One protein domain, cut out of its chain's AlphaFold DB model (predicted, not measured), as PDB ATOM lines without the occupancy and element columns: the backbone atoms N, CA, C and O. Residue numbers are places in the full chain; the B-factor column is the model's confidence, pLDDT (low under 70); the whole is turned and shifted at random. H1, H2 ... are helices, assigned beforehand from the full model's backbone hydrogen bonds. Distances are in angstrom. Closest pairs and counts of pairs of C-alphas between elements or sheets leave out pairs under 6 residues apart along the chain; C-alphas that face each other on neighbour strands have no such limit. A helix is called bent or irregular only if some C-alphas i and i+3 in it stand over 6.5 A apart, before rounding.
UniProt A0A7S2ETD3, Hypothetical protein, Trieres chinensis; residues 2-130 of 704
ATOM      1  N   GLN A   2     266.433 193.182 330.812       82.38
ATOM      2  CA  GLN A   2     266.747 194.618 330.805       82.38
ATOM      3  C   GLN A   2     265.754 195.409 329.933       82.38
ATOM      4  O   GLN A   2     265.172 196.373 330.410       82.38
ATOM      5  N   ASP A   3     265.428 194.898 328.745       88.62
ATOM      6  CA  ASP A   3     264.486 195.520 327.797       88.62
ATOM      7  C   ASP A   3     263.064 195.676 328.372       88.62
ATOM      8  O   ASP A   3     262.366 196.627 328.052       88.62
ATOM      9  N   LEU A   4     262.643 194.782 329.276       87.31
ATOM     10  CA  LEU A   4     261.365 194.882 330.001       87.31
ATOM     11  C   LEU A   4     261.389 195.979 331.075       87.31
ATOM     12  O   LEU A   4     260.363 196.601 331.339       87.31
ATOM     13  N   ILE A   5     262.545 196.218 331.700       92.44
ATOM     14  CA  ILE A   5     262.737 197.323 332.648       92.44
ATOM     15  C   ILE A   5     262.785 198.645 331.882       92.44
ATOM     16  O   ILE A   5     262.128 199.600 332.285       92.44
ATOM     17  N   ASP A   6     263.499 198.686 330.760       91.69
ATOM     18  CA  ASP A   6     263.627 199.888 329.939       91.69
ATOM     19  C   ASP A   6     262.297 200.238 329.257       91.69
ATOM     20  O   ASP A   6     261.865 201.382 329.365       91.69
ATOM     21  N   ALA A   7     261.554 199.259 328.724       93.56
ATOM     22  CA  ALA A   7     260.186 199.462 328.243       93.56
ATOM     23  C   ALA A   7     259.220 199.890 329.363       93.56
ATOM     24  O   ALA A   7     258.362 200.740 329.143       93.56
ATOM     25  N   LYS A   8     259.352 199.360 330.590       95.19
ATOM     26  CA  LYS A   8     258.545 199.814 331.738       95.19
ATOM     27  C   LYS A   8     258.859 201.266 332.113       95.19
ATOM     28  O   LYS A   8     257.935 202.032 332.385       95.19
ATOM     29  N   ASN A   9     260.136 201.646 332.110       93.25
ATOM     30  CA  ASN A   9     260.576 203.018 332.357       93.25
ATOM     31  C   ASN A   9     260.099 203.957 331.239       93.25
ATOM     32  O   ASN A   9     259.585 205.032 331.531       93.25
ATOM     33  N   GLU A  10     260.195 203.538 329.976       96.44
ATOM     34  CA  GLU A  10     259.692 204.283 328.820       96.44
ATOM     35  C   GLU A  10     258.172 204.463 328.894       96.44
ATOM     36  O   GLU A  10     257.695 205.587 328.786       96.44
ATOM     37  N   ILE A  11     257.401 203.412 329.192       95.44
ATOM     38  CA  ILE A  11     255.949 203.504 329.422       95.44
ATOM     39  C   ILE A  11     255.633 204.460 330.581       95.44
ATOM     40  O   ILE A  11     254.676 205.229 330.492       95.44
ATOM     41  N   GLN A  12     256.426 204.461 331.656       94.88
ATOM     42  CA  GLN A  12     256.243 205.390 332.772       94.88
ATOM     43  C   GLN A  12     256.526 206.846 332.361       94.88
ATOM     44  O   GLN A  12     255.721 207.724 332.673       94.88
ATOM     45  N   VAL A  13     257.606 207.099 331.615       95.25
ATOM     46  CA  VAL A  13     257.955 208.427 331.073       95.25
ATOM     47  C   VAL A  13     256.913 208.904 330.058       95.25
ATOM     48  O   VAL A  13     256.468 210.046 330.132       95.25
ATOM     49  N   LEU A  14     256.456 208.037 329.152       94.31
ATOM     50  CA  LEU A  14     255.397 208.338 328.185       94.31
ATOM     51  C   LEU A  14     254.052 208.597 328.875       94.31
ATOM     52  O   LEU A  14     253.329 209.502 328.468       94.31
ATOM     53  N   SER A  15     253.725 207.858 329.938       94.44
ATOM     54  CA  SER A  15     252.519 208.084 330.747       94.44
ATOM     55  C   SER A  15     252.574 209.418 331.497       94.44
ATOM     56  O   SER A  15     251.589 210.154 331.511       94.44
ATOM     57  N   GLN A  16     253.735 209.783 332.056       93.94
ATOM     58  CA  GLN A  16     253.936 211.096 332.668       93.94
ATOM     59  C   GLN A  16     253.825 212.218 331.623       93.94
ATOM     60  O   GLN A  16     253.010 213.122 331.790       93.94
ATOM     61  N   ARG A  17     254.558 212.115 330.507       92.50
ATOM     62  CA  ARG A  17     254.505 213.087 329.403       92.50
ATOM     63  C   ARG A  17     253.092 213.227 328.834       92.50
ATOM     64  O   ARG A  17     252.677 214.326 328.486       92.50
ATOM     65  N   LYS A  18     252.323 212.134 328.771       95.81
ATOM     66  CA  LYS A  18     250.906 212.163 328.392       95.81
ATOM     67  C   LYS A  18     250.080 213.003 329.373       95.81
ATOM     68  O   LYS A  18     249.311 213.840 328.916       95.81
ATOM     69  N   LEU A  19     250.231 212.805 330.684       90.94
ATOM     70  CA  LEU A  19     249.509 213.592 331.697       90.94
ATOM     71  C   LEU A  19     249.889 215.081 331.647       90.94
ATOM     72  O   LEU A  19     249.015 215.937 331.767       90.94
ATOM     73  N   GLU A  20     251.164 215.395 331.411       91.75
ATOM     74  CA  GLU A  20     251.650 216.768 331.213       91.75
ATOM     75  C   GLU A  20     251.038 217.410 329.954       91.75
ATOM     76  O   GLU A  20     250.538 218.532 330.010       91.75
ATOM     77  N   VAL A  21     250.983 216.680 328.834       91.12
ATOM     78  CA  VAL A  21     250.327 217.140 327.595       91.12
ATOM     79  C   VAL A  21     248.812 217.302 327.778       91.12
ATOM     80  O   VAL A  21     248.260 218.302 327.327       91.12
ATOM     81  N   GLU A  22     248.129 216.389 328.476       90.75
ATOM     82  CA  GLU A  22     246.698 216.519 328.795       90.75
ATOM     83  C   GLU A  22     246.416 217.735 329.695       90.75
ATOM     84  O   GLU A  22     245.437 218.451 329.476       90.75
ATOM     85  N   HIS A  23     247.277 218.009 330.680       90.62
ATOM     86  CA  HIS A  23     247.189 219.202 331.523       90.62
ATOM     87  C   HIS A  23     247.396 220.492 330.715       90.62
ATOM     88  O   HIS A  23     246.630 221.454 330.854       90.62
ATOM     89  N   ASN A  24     248.397 220.509 329.833       84.19
ATOM     90  CA  ASN A  24     248.691 221.657 328.980       84.19
ATOM     91  C   ASN A  24     247.567 221.905 327.966       84.19
ATOM     92  O   ASN A  24     247.175 223.053 327.780       84.19
ATOM     93  N   LEU A  25     246.973 220.849 327.398       89.19
ATOM     94  CA  LEU A  25     245.806 220.949 326.519       89.19
ATOM     95  C   LEU A  25     244.606 221.583 327.238       89.19
ATOM     96  O   LEU A  25     244.041 222.544 326.728       89.19
ATOM     97  N   ARG A  26     244.256 221.109 328.445       85.50
ATOM     98  CA  ARG A  26     243.165 221.703 329.250       85.50
ATOM     99  C   ARG A  26     243.441 223.168 329.593       85.50
ATOM    100  O   ARG A  26     242.534 223.993 329.553       85.50
ATOM    101  N   THR A  27     244.694 223.496 329.910       87.19
ATOM    102  CA  THR A  27     245.120 224.873 330.208       87.19
ATOM    103  C   THR A  27     245.030 225.770 328.969       87.19
ATOM    104  O   THR A  27     244.571 226.905 329.071       87.19
ATOM    105  N   SER A  28     245.413 225.257 327.797       80.00
ATOM    106  CA  SER A  28     245.296 225.958 326.515       80.00
ATOM    107  C   SER A  28     243.835 226.208 326.150       80.00
ATOM    108  O   SER A  28     243.467 227.349 325.901       80.00
ATOM    109  N   GLN A  29     242.984 225.179 326.228       84.81
ATOM    110  CA  GLN A  29     241.538 225.285 325.993       84.81
ATOM    111  C   GLN A  29     240.869 226.285 326.946       84.81
ATOM    112  O   GLN A  29     239.977 227.027 326.550       84.81
ATOM    113  N   PHE A  30     241.298 226.341 328.210       85.56
ATOM    114  CA  PHE A  30     240.806 227.345 329.152       85.56
ATOM    115  C   PHE A  30     241.193 228.774 328.731       85.56
ATOM    116  O   PHE A  30     240.335 229.652 328.719       85.56
ATOM    117  N   ARG A  31     242.454 229.000 328.334       86.50
ATOM    118  CA  ARG A  31     242.925 230.307 327.837       86.50
ATOM    119  C   ARG A  31     242.229 230.724 326.542       86.50
ATOM    120  O   ARG A  31     241.866 231.883 326.404       86.50
ATOM    121  N   GLU A  32     242.010 229.788 325.626       84.00
ATOM    122  CA  GLU A  32     241.266 229.978 324.376       84.00
ATOM    123  C   GLU A  32     239.799 230.370 324.642       84.00
ATOM    124  O   GLU A  32     239.277 231.311 324.042       84.00
ATOM    125  N   ASN A  33     239.155 229.720 325.615       86.25
ATOM    126  CA  ASN A  33     237.806 230.070 326.063       86.25
ATOM    127  C   ASN A  33     237.744 231.446 326.761       86.25
ATOM    128  O   ASN A  33     236.820 232.212 326.499       86.25
ATOM    129  N   GLU A  34     238.712 231.809 327.615       87.00
ATOM    130  CA  GLU A  34     238.754 233.165 328.196       87.00
ATOM    131  C   GLU A  34     239.039 234.232 327.118       87.00
ATOM    132  O   GLU A  34     238.380 235.272 327.101       87.00
ATOM    133  N   ALA A  35     239.942 233.962 326.167       86.69
ATOM    134  CA  ALA A  35     240.274 234.878 325.072       86.69
ATOM    135  C   ALA A  35     239.099 235.104 324.104       86.69
ATOM    136  O   ALA A  35     238.805 236.246 323.754       86.69
ATOM    137  N   THR A  36     238.380 234.048 323.708       85.81
ATOM    138  CA  THR A  36     237.182 234.170 322.853       85.81
ATOM    139  C   THR A  36     236.072 234.959 323.545       85.81
ATOM    140  O   THR A  36     235.481 235.850 322.932       85.81
ATOM    141  N   VAL A  37     235.819 234.712 324.837       87.50
ATOM    142  CA  VAL A  37     234.857 235.498 325.631       87.50
ATOM    143  C   VAL A  37     235.281 236.968 325.727       87.50
ATOM    144  O   VAL A  37     234.447 237.849 325.513       87.50
ATOM    145  N   PHE A  38     236.562 237.245 325.988       90.38
ATOM    146  CA  PHE A  38     237.099 238.606 326.027       90.38
ATOM    147  C   PHE A  38     236.925 239.332 324.686       90.38
ATOM    148  O   PHE A  38     236.361 240.424 324.657       90.38
ATOM    149  N   LEU A  39     237.317 238.715 323.568       88.94
ATOM    150  CA  LEU A  39     237.198 239.315 322.233       88.94
ATOM    151  C   LEU A  39     235.735 239.593 321.854       88.94
ATOM    152  O   LEU A  39     235.433 240.653 321.312       88.94
ATOM    153  N   ARG A  40     234.797 238.714 322.227       87.19
ATOM    154  CA  ARG A  40     233.348 238.936 322.044       87.19
ATOM    155  C   ARG A  40     232.816 240.106 322.879       87.19
ATOM    156  O   ARG A  40     231.965 240.864 322.410       87.19
ATOM    157  N   GLN A  41     233.307 240.284 324.107       88.50
ATOM    158  CA  GLN A  41     232.968 241.444 324.942       88.50
ATOM    159  C   GLN A  41     233.581 242.739 324.391       88.50
ATOM    160  O   GLN A  41     232.883 243.751 324.296       88.50
ATOM    161  N   PHE A  42     234.844 242.695 323.963       89.00
ATOM    162  CA  PHE A  42     235.547 243.810 323.331       89.00
ATOM    163  C   PHE A  42     234.844 244.267 322.046       89.00
ATOM    164  O   PHE A  42     234.539 245.448 321.901       89.00
ATOM    165  N   ARG A  43     234.463 243.331 321.170       88.19
ATOM    166  CA  ARG A  43     233.681 243.577 319.948       88.19
ATOM    167  C   ARG A  43     232.360 244.302 320.229       88.19
ATOM    168  O   ARG A  43     232.046 245.300 319.583       88.19
ATOM    169  N   ARG A  44     231.603 243.868 321.245       87.19
ATOM    170  CA  ARG A  44     230.372 244.555 321.693       87.19
ATOM    171  C   ARG A  44     230.634 245.969 322.209       87.19
ATOM    172  O   ARG A  44     229.858 246.880 321.926       87.19
ATOM    173  N   PHE A  45     231.703 246.152 322.980       87.81
ATOM    174  CA  PHE A  45     232.115 247.464 323.474       87.81
ATOM    175  C   PHE A  45     232.501 248.399 322.317       87.81
ATOM    176  O   PHE A  45     232.008 249.524 322.254       87.81
ATOM    177  N   TYR A  46     233.275 247.900 321.353       85.75
ATOM    178  CA  TYR A  46     233.668 248.611 320.138       85.75
ATOM    179  C   TYR A  46     232.454 249.019 319.284       85.75
ATOM    180  O   TYR A  46     232.292 250.195 318.962       85.75
ATOM    181  N   ARG A  47     231.508 248.104 319.034       83.94
ATOM    182  CA  ARG A  47     230.234 248.415 318.355       83.94
ATOM    183  C   ARG A  47     229.397 249.455 319.098       83.94
ATOM    184  O   ARG A  47     228.794 250.323 318.470       83.94
ATOM    185  N   ARG A  48     229.365 249.414 320.436       86.50
ATOM    186  CA  ARG A  48     228.699 250.446 321.249       86.50
ATOM    187  C   ARG A  48     229.405 251.801 321.136       86.50
ATOM    188  O   ARG A  48     228.710 252.810 321.067       86.50
ATOM    189  N   LEU A  49     230.737 251.844 321.071       83.88
ATOM    190  CA  LEU A  49     231.488 253.075 320.797       83.88
ATOM    191  C   LEU A  49     231.181 253.634 319.401       83.88
ATOM    192  O   LEU A  49     230.899 254.825 319.293       83.88
ATOM    193  N   LEU A  50     231.164 252.793 318.361       80.38
ATOM    194  CA  LEU A  50     230.800 253.201 316.998       80.38
ATOM    195  C   LEU A  50     229.370 253.756 316.930       80.38
ATOM    196  O   LEU A  50     229.173 254.869 316.445       80.38
ATOM    197  N   ARG A  51     228.377 253.048 317.494       82.94
ATOM    198  CA  ARG A  51     226.990 253.549 317.565       82.94
ATOM    199  C   ARG A  51     226.885 254.858 318.352       82.94
ATOM    200  O   ARG A  51     226.145 255.741 317.937       82.94
ATOM    201  N   ASN A  52     227.625 255.008 319.453       83.25
ATOM    202  CA  ASN A  52     227.639 256.250 320.227       83.25
ATOM    203  C   ASN A  52     228.262 257.418 319.446       83.25
ATOM    204  O   ASN A  52     227.729 258.520 319.525       83.25
ATOM    205  N   LYS A  53     229.340 257.194 318.677       78.19
ATOM    206  CA  LYS A  53     229.914 258.217 317.784       78.19
ATOM    207  C   LYS A  53     228.923 258.622 316.689       78.19
ATOM    208  O   LYS A  53     228.650 259.806 316.538       78.19
ATOM    209  N   ALA A  54     228.320 257.651 316.001       75.56
ATOM    210  CA  ALA A  54     227.309 257.919 314.976       75.56
ATOM    211  C   ALA A  54     226.104 258.701 315.543       75.56
ATOM    212  O   ALA A  54     225.665 259.688 314.959       75.56
ATOM    213  N   ALA A  55     225.613 258.321 316.728       81.88
ATOM    214  CA  ALA A  55     224.510 259.007 317.405       81.88
ATOM    215  C   ALA A  55     224.865 260.413 317.928       81.88
ATOM    216  O   ALA A  55     223.966 261.216 318.164       81.88
ATOM    217  N   GLN A  56     226.152 260.728 318.118       82.38
ATOM    218  CA  GLN A  56     226.608 262.074 318.483       82.38
ATOM    219  C   GLN A  56     226.628 263.045 317.294       82.38
ATOM    220  O   GLN A  56     226.859 264.233 317.505       82.38
ATOM    221  N   GLY A  57     226.389 262.577 316.062       74.75
ATOM    222  CA  GLY A  57     226.354 263.431 314.871       74.75
ATOM    223  C   GLY A  57     227.704 264.055 314.507       74.75
ATOM    224  O   GLY A  57     227.775 264.859 313.580       74.75
ATOM    225  N   THR A  58     228.784 263.684 315.202       57.12
ATOM    226  CA  THR A  58     230.143 263.868 314.695       57.12
ATOM    227  C   THR A  58     230.228 263.062 313.408       57.12
ATOM    228  O   THR A  58     230.030 261.847 313.468       57.12
ATOM    229  N   GLY A  59     230.418 263.766 312.288       58.34
ATOM    230  CA  GLY A  59     230.265 263.244 310.932       58.34
ATOM    231  C   GLY A  59     231.162 262.056 310.602       58.34
ATOM    232  O   GLY A  59     231.895 261.553 311.456       58.34
ATOM    233  N   ASP A  60     231.059 261.621 309.346       67.00
ATOM    234  CA  ASP A  60     231.783 260.482 308.778       67.00
ATOM    235  C   ASP A  60     233.197 260.363 309.366       67.00
ATOM    236  O   ASP A  60     233.954 261.336 309.408       67.00
ATOM    237  N   THR A  61     233.552 259.182 309.881       64.25
ATOM    238  CA  THR A  61     234.832 258.999 310.572       64.25
ATOM    239  C   THR A  61     236.017 259.328 309.672       64.25
ATOM    240  O   THR A  61     237.012 259.823 310.199       64.25
ATOM    241  N   ALA A  62     235.861 259.165 308.352       69.31
ATOM    242  CA  ALA A  62     236.802 259.618 307.330       69.31
ATOM    243  C   ALA A  62     237.037 261.143 307.358       69.31
ATOM    244  O   ALA A  62     238.166 261.612 307.228       69.31
ATOM    245  N   GLU A  63     235.992 261.938 307.597       70.75
ATOM    246  CA  GLU A  63     236.070 263.401 307.685       70.75
ATOM    247  C   GLU A  63     236.823 263.862 308.948       70.75
ATOM    248  O   GLU A  63     237.422 264.938 308.969       70.75
ATOM    249  N   ILE A  64     236.806 263.052 310.013       67.38
ATOM    250  CA  ILE A  64     237.525 263.322 311.265       67.38
ATOM    251  C   ILE A  64     238.986 262.869 311.167       67.38
ATOM    252  O   ILE A  64     239.862 263.613 311.608       67.38
ATOM    253  N   THR A  65     239.284 261.705 310.569       69.19
ATOM    254  CA  THR A  65     240.676 261.293 310.299       69.19
ATOM    255  C   THR A  65     241.358 262.246 309.321       69.19
ATOM    256  O   THR A  65     242.479 262.668 309.592       69.19
ATOM    257  N   ALA A  66     240.668 262.705 308.270       77.38
ATOM    258  CA  ALA A  66     241.190 263.722 307.353       77.38
ATOM    259  C   ALA A  66     241.547 265.054 308.051       77.38
ATOM    260  O   ALA A  66     242.480 265.740 307.639       77.38
ATOM    261  N   LYS A  67     240.837 265.422 309.129       79.25
ATOM    262  CA  LYS A  67     241.066 266.670 309.883       79.25
ATOM    263  C   LYS A  67     242.153 266.577 310.959       79.25
ATOM    264  O   LYS A  67     242.524 267.615 311.507       79.25
ATOM    265  N   VAL A  68     242.665 265.386 311.287       73.06
ATOM    266  CA  VAL A  68     243.692 265.211 312.330       73.06
ATOM    267  C   VAL A  68     244.933 264.517 311.747       73.06
ATOM    268  O   VAL A  68     244.994 263.285 311.719       73.06
ATOM    269  N   PRO A  69     245.952 265.278 311.298       72.25
ATOM    270  CA  PRO A  69     247.141 264.698 310.684       72.25
ATOM    271  C   PRO A  69     247.893 263.795 311.672       72.25
ATOM    272  O   PRO A  69     248.194 264.196 312.796       72.25
ATOM    273  N   GLY A  70     248.213 262.578 311.230       75.75
ATOM    274  CA  GLY A  70     248.922 261.571 312.026       75.75
ATOM    275  C   GLY A  70     248.029 260.587 312.793       75.75
ATOM    276  O   GLY A  70     248.564 259.721 313.482       75.75
ATOM    277  N   VAL A  71     246.698 260.669 312.675       66.19
ATOM    278  CA  VAL A  71     245.818 259.570 313.109       66.19
ATOM    279  C   VAL A  71     245.879 258.459 312.049       66.19
ATOM    280  O   VAL A  71     245.656 258.762 310.877       66.19
ATOM    281  N   PRO A  72     246.199 257.200 312.413       64.88
ATOM    282  CA  PRO A  72     246.177 256.088 311.463       64.88
ATOM    283  C   PRO A  72     244.762 255.886 310.917       64.88
ATOM    284  O   PRO A  72     243.787 256.123 311.639       64.88
ATOM    285  N   ASP A  73     244.650 255.454 309.660       65.12
ATOM    286  CA  ASP A  73     243.341 255.224 309.056       65.12
ATOM    287  C   ASP A  73     242.563 254.172 309.864       65.12
ATOM    288  O   ASP A  73     243.087 253.129 310.257       65.12
ATOM    289  N   LEU A  74     241.310 254.495 310.170       63.69
ATOM    290  CA  LEU A  74     240.410 253.650 310.945       63.69
ATOM    291  C   LEU A  74     239.543 252.761 310.042       63.69
ATOM    292  O   LEU A  74     238.785 251.952 310.575       63.69
ATOM    293  N   ASN A  75     239.675 252.875 308.715       65.56
ATOM    294  CA  ASN A  75     239.067 251.952 307.755       65.56
ATOM    295  C   ASN A  75     239.516 250.500 308.013       65.56
ATOM    296  O   ASN A  75     238.661 249.630 308.159       65.56
ATOM    297  N   ASP A  76     240.810 250.258 308.245       59.69
ATOM    298  CA  ASP A  76     241.358 248.942 308.633       59.69
ATOM    299  C   ASP A  76     240.768 248.409 309.958       59.69
ATOM    300  O   ASP A  76     240.799 247.214 310.249       59.69
ATOM    301  N   LEU A  77     240.202 249.285 310.798       55.97
ATOM    302  CA  LEU A  77     239.582 248.891 312.065       55.97
ATOM    303  C   LEU A  77     238.161 248.319 311.877       55.97
ATOM    304  O   LEU A  77     237.612 247.729 312.810       55.97
ATOM    305  N   ILE A  78     237.587 248.444 310.675       59.19
ATOM    306  CA  ILE A  78     236.357 247.753 310.261       59.19
ATOM    307  C   ILE A  78     236.636 246.249 310.068       59.19
ATOM    308  O   ILE A  78     235.782 245.423 310.398       59.19
ATOM    309  N   ASP A  79     237.858 245.877 309.670       74.31
ATOM    310  CA  ASP A  79     238.258 244.483 309.443       74.31
ATOM    311  C   ASP A  79     238.455 243.655 310.715       74.31
ATOM    312  O   ASP A  79     238.702 242.455 310.634       74.31
ATOM    313  N   VAL A  80     238.277 244.221 311.914       82.31
ATOM    314  CA  VAL A  80     238.318 243.435 313.161       82.31
ATOM    315  C   VAL A  80     237.263 242.320 313.149       82.31
ATOM    316  O   VAL A  80     237.550 241.208 313.588       82.31
ATOM    317  N   ASP A  81     236.066 242.570 312.608       86.69
ATOM    318  CA  ASP A  81     235.045 241.524 312.464       86.69
ATOM    319  C   ASP A  81     235.452 240.485 311.396       86.69
ATOM    320  O   ASP A  81     235.278 239.287 311.627       86.69
ATOM    321  N   THR A  82     236.070 240.910 310.287       88.12
ATOM    322  CA  THR A  82     236.619 240.029 309.235       88.12
ATOM    323  C   THR A  82     237.720 239.116 309.788       88.12
ATOM    324  O   THR A  82     237.650 237.896 309.648       88.12
ATOM    325  N   LEU A  83     238.691 239.673 310.513       88.12
ATOM    326  CA  LEU A  83     239.802 238.947 311.136       88.12
ATOM    327  C   LEU A  83     239.323 237.963 312.213       88.12
ATOM    328  O   LEU A  83     239.817 236.838 312.289       88.12
ATOM    329  N   LEU A  84     238.339 238.347 313.036       89.44
ATOM    330  CA  LEU A  84     237.732 237.440 314.017       89.44
ATOM    331  C   LEU A  84     236.968 236.287 313.343       89.44
ATOM    332  O   LEU A  84     236.926 235.182 313.895       89.44
ATOM    333  N   LEU A  85     236.374 236.526 312.169       90.44
ATOM    334  CA  LEU A  85     235.675 235.519 311.372       90.44
ATOM    335  C   LEU A  85     236.653 234.548 310.688       90.44
ATOM    336  O   LEU A  85     236.452 233.332 310.739       90.44
ATOM    337  N   GLU A  86     237.731 235.060 310.091       90.19
ATOM    338  CA  GLU A  86     238.804 234.256 309.488       90.19
ATOM    339  C   GLU A  86     239.534 233.398 310.529       90.19
ATOM    340  O   GLU A  86     239.796 232.217 310.296       90.19
ATOM    341  N   ALA A  87     239.783 233.952 311.719       88.38
ATOM    342  CA  ALA A  87     240.339 233.222 312.855       88.38
ATOM    343  C   ALA A  87     239.369 232.181 313.459       88.38
ATOM    344  O   ALA A  87     239.772 231.405 314.329       88.38
ATOM    345  N   GLY A  88     238.100 232.148 313.031       89.56
ATOM    346  CA  GLY A  88     237.078 231.232 313.548       89.56
ATOM    347  C   GLY A  88     236.669 231.504 315.002       89.56
ATOM    348  O   GLY A  88     236.281 230.579 315.713       89.56
ATOM    349  N   LEU A  89     236.793 232.752 315.465       89.19
ATOM    350  CA  LEU A  89     236.480 233.185 316.837       89.19
ATOM    351  C   LEU A  89     235.037 233.706 316.972       89.19
ATOM    352  O   LEU A  89     234.455 233.685 318.066       89.19
ATOM    353  N   ILE A  90     234.457 234.156 315.857       90.06
ATOM    354  CA  ILE A  90     233.034 234.464 315.677       90.06
ATOM    355  C   ILE A  90     232.481 233.695 314.474       90.06
ATOM    356  O   ILE A  90     233.241 233.213 313.634       90.06
ATOM    357  N   GLU A  91     231.159 233.583 314.399       90.31
ATOM    358  CA  GLU A  91     230.462 232.935 313.280       90.31
ATOM    359  C   GLU A  91     229.784 233.973 312.374       90.31
ATOM    360  O   GLU A  91     229.528 235.099 312.798       90.31
ATOM    361  N   GLU A  92     229.466 233.605 311.128       89.94
ATOM    362  CA  GLU A  92     228.810 234.511 310.162       89.94
ATOM    363  C   GLU A  92     227.436 234.982 310.663       89.94
ATOM    364  O   GLU A  92     227.059 236.137 310.484       89.94
ATOM    365  N   GLU A  93     226.725 234.115 311.384       88.81
ATOM    366  CA  GLU A  93     225.457 234.430 312.053       88.81
ATOM    367  C   GLU A  93     225.634 235.513 313.136       88.81
ATOM    368  O   GLU A  93     224.784 236.385 313.313       88.81
ATOM    369  N   GLU A  94     226.785 235.528 313.814       86.19
ATOM    370  CA  GLU A  94     227.147 236.551 314.800       86.19
ATOM    371  C   GLU A  94     227.690 237.832 314.148       86.19
ATOM    372  O   GLU A  94     227.990 238.800 314.856       86.19
ATOM    373  N   LEU A  95     227.855 237.882 312.820       86.50
ATOM    374  CA  LEU A  95     228.345 239.080 312.141       86.50
ATOM    375  C   LEU A  95     227.319 240.220 312.220       86.50
ATOM    376  O   LEU A  95     227.703 241.375 312.380       86.50
ATOM    377  N   HIS A  96     226.021 239.918 312.187       81.44
ATOM    378  CA  HIS A  96     224.975 240.945 312.128       81.44
ATOM    379  C   HIS A  96     224.307 241.234 313.478       81.44
ATOM    380  O   HIS A  96     224.062 242.402 313.784       81.44
ATOM    381  N   ASP A  97     224.099 240.223 314.325       78.75
ATOM    382  CA  ASP A  97     223.405 240.383 315.607       78.75
ATOM    383  C   ASP A  97     224.351 240.447 316.818       78.75
ATOM    384  O   ASP A  97     225.181 239.573 317.050       78.75
ATOM    385  N   ASP A  98     224.150 241.445 317.689       72.69
ATOM    386  CA  ASP A  98     224.813 241.523 319.007       72.69
ATOM    387  C   ASP A  98     224.157 240.605 320.067       72.69
ATOM    388  O   ASP A  98     224.470 240.713 321.265       72.69
ATOM    389  N   ALA A  99     223.230 239.737 319.638       66.12
ATOM    390  CA  ALA A  99     222.318 238.946 320.461       66.12
ATOM    391  C   ALA A  99     223.022 238.224 321.619       66.12
ATOM    392  O   ALA A  99     224.184 237.825 321.526       66.12
ATOM    393  N   THR A 100     222.323 238.092 322.751       63.12
ATOM    394  CA  THR A 100     222.876 237.561 324.007       63.12
ATOM    395  C   THR A 100     223.593 236.235 323.773       63.12
ATOM    396  O   THR A 100     222.977 235.258 323.358       63.12
ATOM    397  N   VAL A 101     224.902 236.224 324.047       61.25
ATOM    398  CA  VAL A 101     225.781 235.087 323.743       61.25
ATOM    399  C   VAL A 101     225.381 233.934 324.658       61.25
ATOM    400  O   VAL A 101     225.535 234.026 325.876       61.25
ATOM    401  N   GLY A 102     224.841 232.870 324.060       74.75
ATOM    402  CA  GLY A 102     224.708 231.577 324.723       74.75
ATOM    403  C   GLY A 102     226.085 231.008 325.072       74.75
ATOM    404  O   GLY A 102     227.116 231.565 324.699       74.75
ATOM    405  N   THR A 103     226.133 229.884 325.782       81.06
ATOM    406  CA  THR A 103     227.398 229.188 326.052       81.06
ATOM    407  C   THR A 103     228.127 228.896 324.740       81.06
ATOM    408  O   THR A 103     227.659 228.084 323.942       81.06
ATOM    409  N   TYR A 104     229.257 229.580 324.517       80.44
ATOM    410  CA  TYR A 104     229.998 229.498 323.260       80.44
ATOM    411  C   TYR A 104     230.362 228.049 322.951       80.44
ATOM    412  O   TYR A 104     230.990 227.353 323.753       80.44
ATOM    413  N   ARG A 105     229.940 227.604 321.773       85.81
ATOM    414  CA  ARG A 105     230.249 226.294 321.229       85.81
ATOM    415  C   ARG A 105     230.539 226.490 319.744       85.81
ATOM    416  O   ARG A 105     229.577 226.560 318.986       85.81
ATOM    417  N   PRO A 106     231.815 226.597 319.334       84.75
ATOM    418  CA  PRO A 106     232.142 226.822 317.934       84.75
ATOM    419  C   PRO A 106     231.578 225.704 317.057       84.75
ATOM    420  O   PRO A 106     231.667 224.516 317.393       84.75
ATOM    421  N   SER A 107     231.007 226.095 315.923       89.06
ATOM    422  CA  SER A 107     230.620 225.190 314.852       89.06
ATOM    423  C   SER A 107     231.830 224.431 314.304       89.06
ATOM    424  O   SER A 107     232.992 224.826 314.438       89.06
ATOM    425  N   SER A 108     231.554 223.326 313.612       89.94
ATOM    426  CA  SER A 108     232.582 222.588 312.875       89.94
ATOM    427  C   SER A 108     233.284 223.452 311.822       89.94
ATOM    428  O   SER A 108     234.465 223.236 311.566       89.94
ATOM    429  N   GLN A 109     232.598 224.443 311.242       91.81
ATOM    430  CA  GLN A 109     233.196 225.371 310.284       91.81
ATOM    431  C   GLN A 109     234.131 226.380 310.959       91.81
ATOM    432  O   GLN A 109     235.248 226.558 310.478       91.81
ATOM    433  N   ALA A 110     233.728 226.980 312.085       86.31
ATOM    434  CA  ALA A 110     234.585 227.878 312.863       86.31
ATOM    435  C   ALA A 110     235.874 227.171 313.322       86.31
ATOM    436  O   ALA A 110     236.972 227.694 313.133       86.31
ATOM    437  N   LEU A 111     235.765 225.924 313.802       87.38
ATOM    438  CA  LEU A 111     236.927 225.089 314.133       87.38
ATOM    439  C   LEU A 111     237.831 224.830 312.917       87.38
ATOM    440  O   LEU A 111     239.051 224.928 313.033       87.38
ATOM    441  N   LEU A 112     237.268 224.526 311.742       90.94
ATOM    442  CA  LEU A 112     238.066 224.330 310.527       90.94
ATOM    443  C   LEU A 112     238.812 225.612 310.124       90.94
ATOM    444  O   LEU A 112     240.015 225.533 309.875       90.94
ATOM    445  N   ARG A 113     238.147 226.778 310.143       91.44
ATOM    446  CA  ARG A 113     238.766 228.093 309.874       91.44
ATOM    447  C   ARG A 113     239.898 228.386 310.856       91.44
ATOM    448  O   ARG A 113     241.025 228.595 310.422       91.44
ATOM    449  N   SER A 114     239.643 228.246 312.157       87.44
ATOM    450  CA  SER A 114     240.649 228.398 313.214       87.44
ATOM    451  C   SER A 114     241.863 227.480 313.003       87.44
ATOM    452  O   SER A 114     243.005 227.942 313.024       87.44
ATOM    453  N   THR A 115     241.659 226.194 312.681       88.44
ATOM    454  CA  THR A 115     242.787 225.282 312.395       88.44
ATOM    455  C   THR A 115     243.541 225.615 311.105       88.44
ATOM    456  O   THR A 115     244.737 225.332 311.020       88.44
ATOM    457  N   ALA A 116     242.883 226.205 310.103       92.06
ATOM    458  CA  ALA A 116     243.527 226.668 308.877       92.06
ATOM    459  C   ALA A 116     244.343 227.947 309.126       92.06
ATOM    460  O   ALA A 116     245.512 227.996 308.747       92.06
ATOM    461  N   ALA A 117     243.776 228.921 309.842       89.00
ATOM    462  CA  ALA A 117     244.449 230.148 310.261       89.00
ATOM    463  C   ALA A 117     245.672 229.851 311.146       89.00
ATOM    464  O   ALA A 117     246.760 230.351 310.879       89.00
ATOM    465  N   ALA A 118     245.544 228.951 312.128       87.31
ATOM    466  CA  ALA A 118     246.659 228.527 312.975       87.31
ATOM    467  C   ALA A 118     247.783 227.835 312.180       87.31
ATOM    468  O   ALA A 118     248.961 228.072 312.444       87.31
ATOM    469  N   LYS A 119     247.447 227.011 311.175       91.88
ATOM    470  CA  LYS A 119     248.440 226.414 310.261       91.88
ATOM    471  C   LYS A 119     249.112 227.461 309.373       91.88
ATOM    472  O   LYS A 119     250.321 227.387 309.186       91.88
ATOM    473  N   LYS A 120     248.349 228.422 308.842       94.06
ATOM    474  CA  LYS A 120     248.871 229.540 308.044       94.06
ATOM    475  C   LYS A 120     249.865 230.364 308.869       94.06
ATOM    476  O   LYS A 120     251.017 230.465 308.467       94.06
ATOM    477  N   ALA A 121     249.470 230.803 310.063       88.44
ATOM    478  CA  ALA A 121     250.329 231.552 310.979       88.44
ATOM    479  C   ALA A 121     251.583 230.765 311.411       88.44
ATOM    480  O   ALA A 121     252.666 231.336 311.502       88.44
ATOM    481  N   ALA A 122     251.477 229.447 311.632       91.12
ATOM    482  CA  ALA A 122     252.641 228.604 311.923       91.12
ATOM    483  C   ALA A 122     253.612 228.516 310.729       91.12
ATOM    484  O   ALA A 122     254.824 228.624 310.912       91.12
ATOM    485  N   ASN A 123     253.091 228.369 309.507       93.75
ATOM    486  CA  ASN A 123     253.903 228.363 308.288       93.75
ATOM    487  C   ASN A 123     254.571 229.726 308.044       93.75
ATOM    488  O   ASN A 123     255.741 229.765 307.671       93.75
ATOM    489  N   GLU A 124     253.852 230.828 308.273       93.88
ATOM    490  CA  GLU A 124     254.365 232.200 308.169       93.88
ATOM    491  C   GLU A 124     255.450 232.472 309.217       93.88
ATOM    492  O   GLU A 124     256.509 232.983 308.866       93.88
ATOM    493  N   ALA A 125     255.252 232.045 310.468       90.88
ATOM    494  CA  ALA A 125     256.266 232.142 311.516       90.88
ATOM    495  C   ALA A 125     257.542 231.365 311.150       90.88
ATOM    496  O   ALA A 125     258.634 231.922 311.227       90.88
ATOM    497  N   SER A 126     257.425 230.122 310.667       92.94
ATOM    498  CA  SER A 126     258.582 229.344 310.194       92.94
ATOM    499  C   SER A 126     259.217 229.899 308.911       92.94
ATOM    500  O   SER A 126     260.410 229.701 308.683       92.94
ATOM    501  N   ALA A 127     258.460 230.582 308.048       94.00
ATOM    502  CA  ALA A 127     259.013 231.277 306.888       94.00
ATOM    503  C   ALA A 127     259.792 232.533 307.311       94.00
ATOM    504  O   ALA A 127     260.878 232.780 306.791       94.00
ATOM    505  N   LEU A 128     259.277 233.277 308.291       93.31
ATOM    506  CA  LEU A 128     259.909 234.468 308.850       93.31
ATOM    507  C   LEU A 128     261.162 234.112 309.667       93.31
ATOM    508  O   LEU A 128     262.179 234.778 309.524       93.31
ATOM    509  N   GLU A 129     261.145 233.009 310.419       92.19
ATOM    510  CA  GLU A 129     262.319 232.441 311.102       92.19
ATOM    511  C   GLU A 129     263.449 232.098 310.112       92.19
ATOM    512  O   GLU A 129     264.602 232.468 310.333       92.19
ATOM    513  N   ARG A 130     263.120 231.488 308.959       91.00
ATOM    514  CA  ARG A 130     264.089 231.265 307.866       91.00
ATOM    515  C   ARG A 130     264.569 232.572 307.233       91.00
ATOM    516  O   ARG A 130     265.755 232.702 306.947       91.00
TER     517      ARG A 130
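What this domain is: This is residues 2 to 130 of the 704 residues of the protein "Hypothetical protein" of Trieres chinensis (UniProt A0A7S2ETD3). One very long helix, H1, makes the longest axis of the model; its first part, residues 2 to 31, sticks out as a free arm, and the rest of the chain folds back loosely along its other part through the small helices H2, H3 and H4. The last helix, H5, runs crosswise to H1 without reaching it, meets H3 with residues 110 to 117, and sticks out with residues 119 to 130. The printed part has 129 residues with five named helices, H1 to H5 in order along the chain, and no named strand; the class is all helix. The whole is extended, with a radius of gyration of the C-alphas of 22.4 A, and flat in outline, spanning 81 by 41 by 21 A.

Where its parts are: H1, residues 2 to 55, is the longest helix, 78.2 A from C-alpha 2 at (266.747, 194.618, 330.805) to C-alpha 55 at (224.510, 259.007, 317.405). H5, residues 108 to 130, measures 33.1 A and ends with C-alpha 130 at (264.089, 231.265, 307.866). H2, residues 61 to 67, and H3, residues 80 to 86, each measure 9.9 A. H4, residues 93 to 96, measures 6.5 A and is irregular, but only just: C-alphas 93 and 96 are 6.53 A apart, and its line is a rough one.

How they stand to each other: H1 touches no helix. It is close to H3 but not clearly touching it; their closest C-alphas, those of Arg 43 and Asp 81, are 7.9 A apart. The two run opposite ways at a steep tilt of 37 degrees, only just steep. H3 and H5 touch, about perpendicular at 83 degrees, and their closest C-alphas are those of Glu 86 and Arg 113, 6.2 A apart. H4 is close to H3 but not clearly touching, with the closest C-alphas, those of Asp 81 and Leu 95, 7.1 A apart. H2 touches no helix, and H1 and H5 are apart. In H1, H2, H3 and H5 every O i to N i+4 pair is within hydrogen-bond range; H4 is too short for such a pair, and its one O i to N i+3 pair is not within range.

The domain as a whole: The C-alphas farthest apart are those of Gln 2 and Gly 57, 81.4 A. Without the stretches that stand free, residues 2 to 31, 54 to 60, 66 to 72 and 119 to 130, the body has 73 residues and spans 41 by 26 by 21 A. The links H2 to H3 and H4 to H5 are long, with 12 and 11 residues, and the link H1 to H2 is tight. The printed part has no cut. Its mean pLDDT is 83.9, with residues 58 to 62, 64 to 65, 71 to 78 and 99 to 101 under 70.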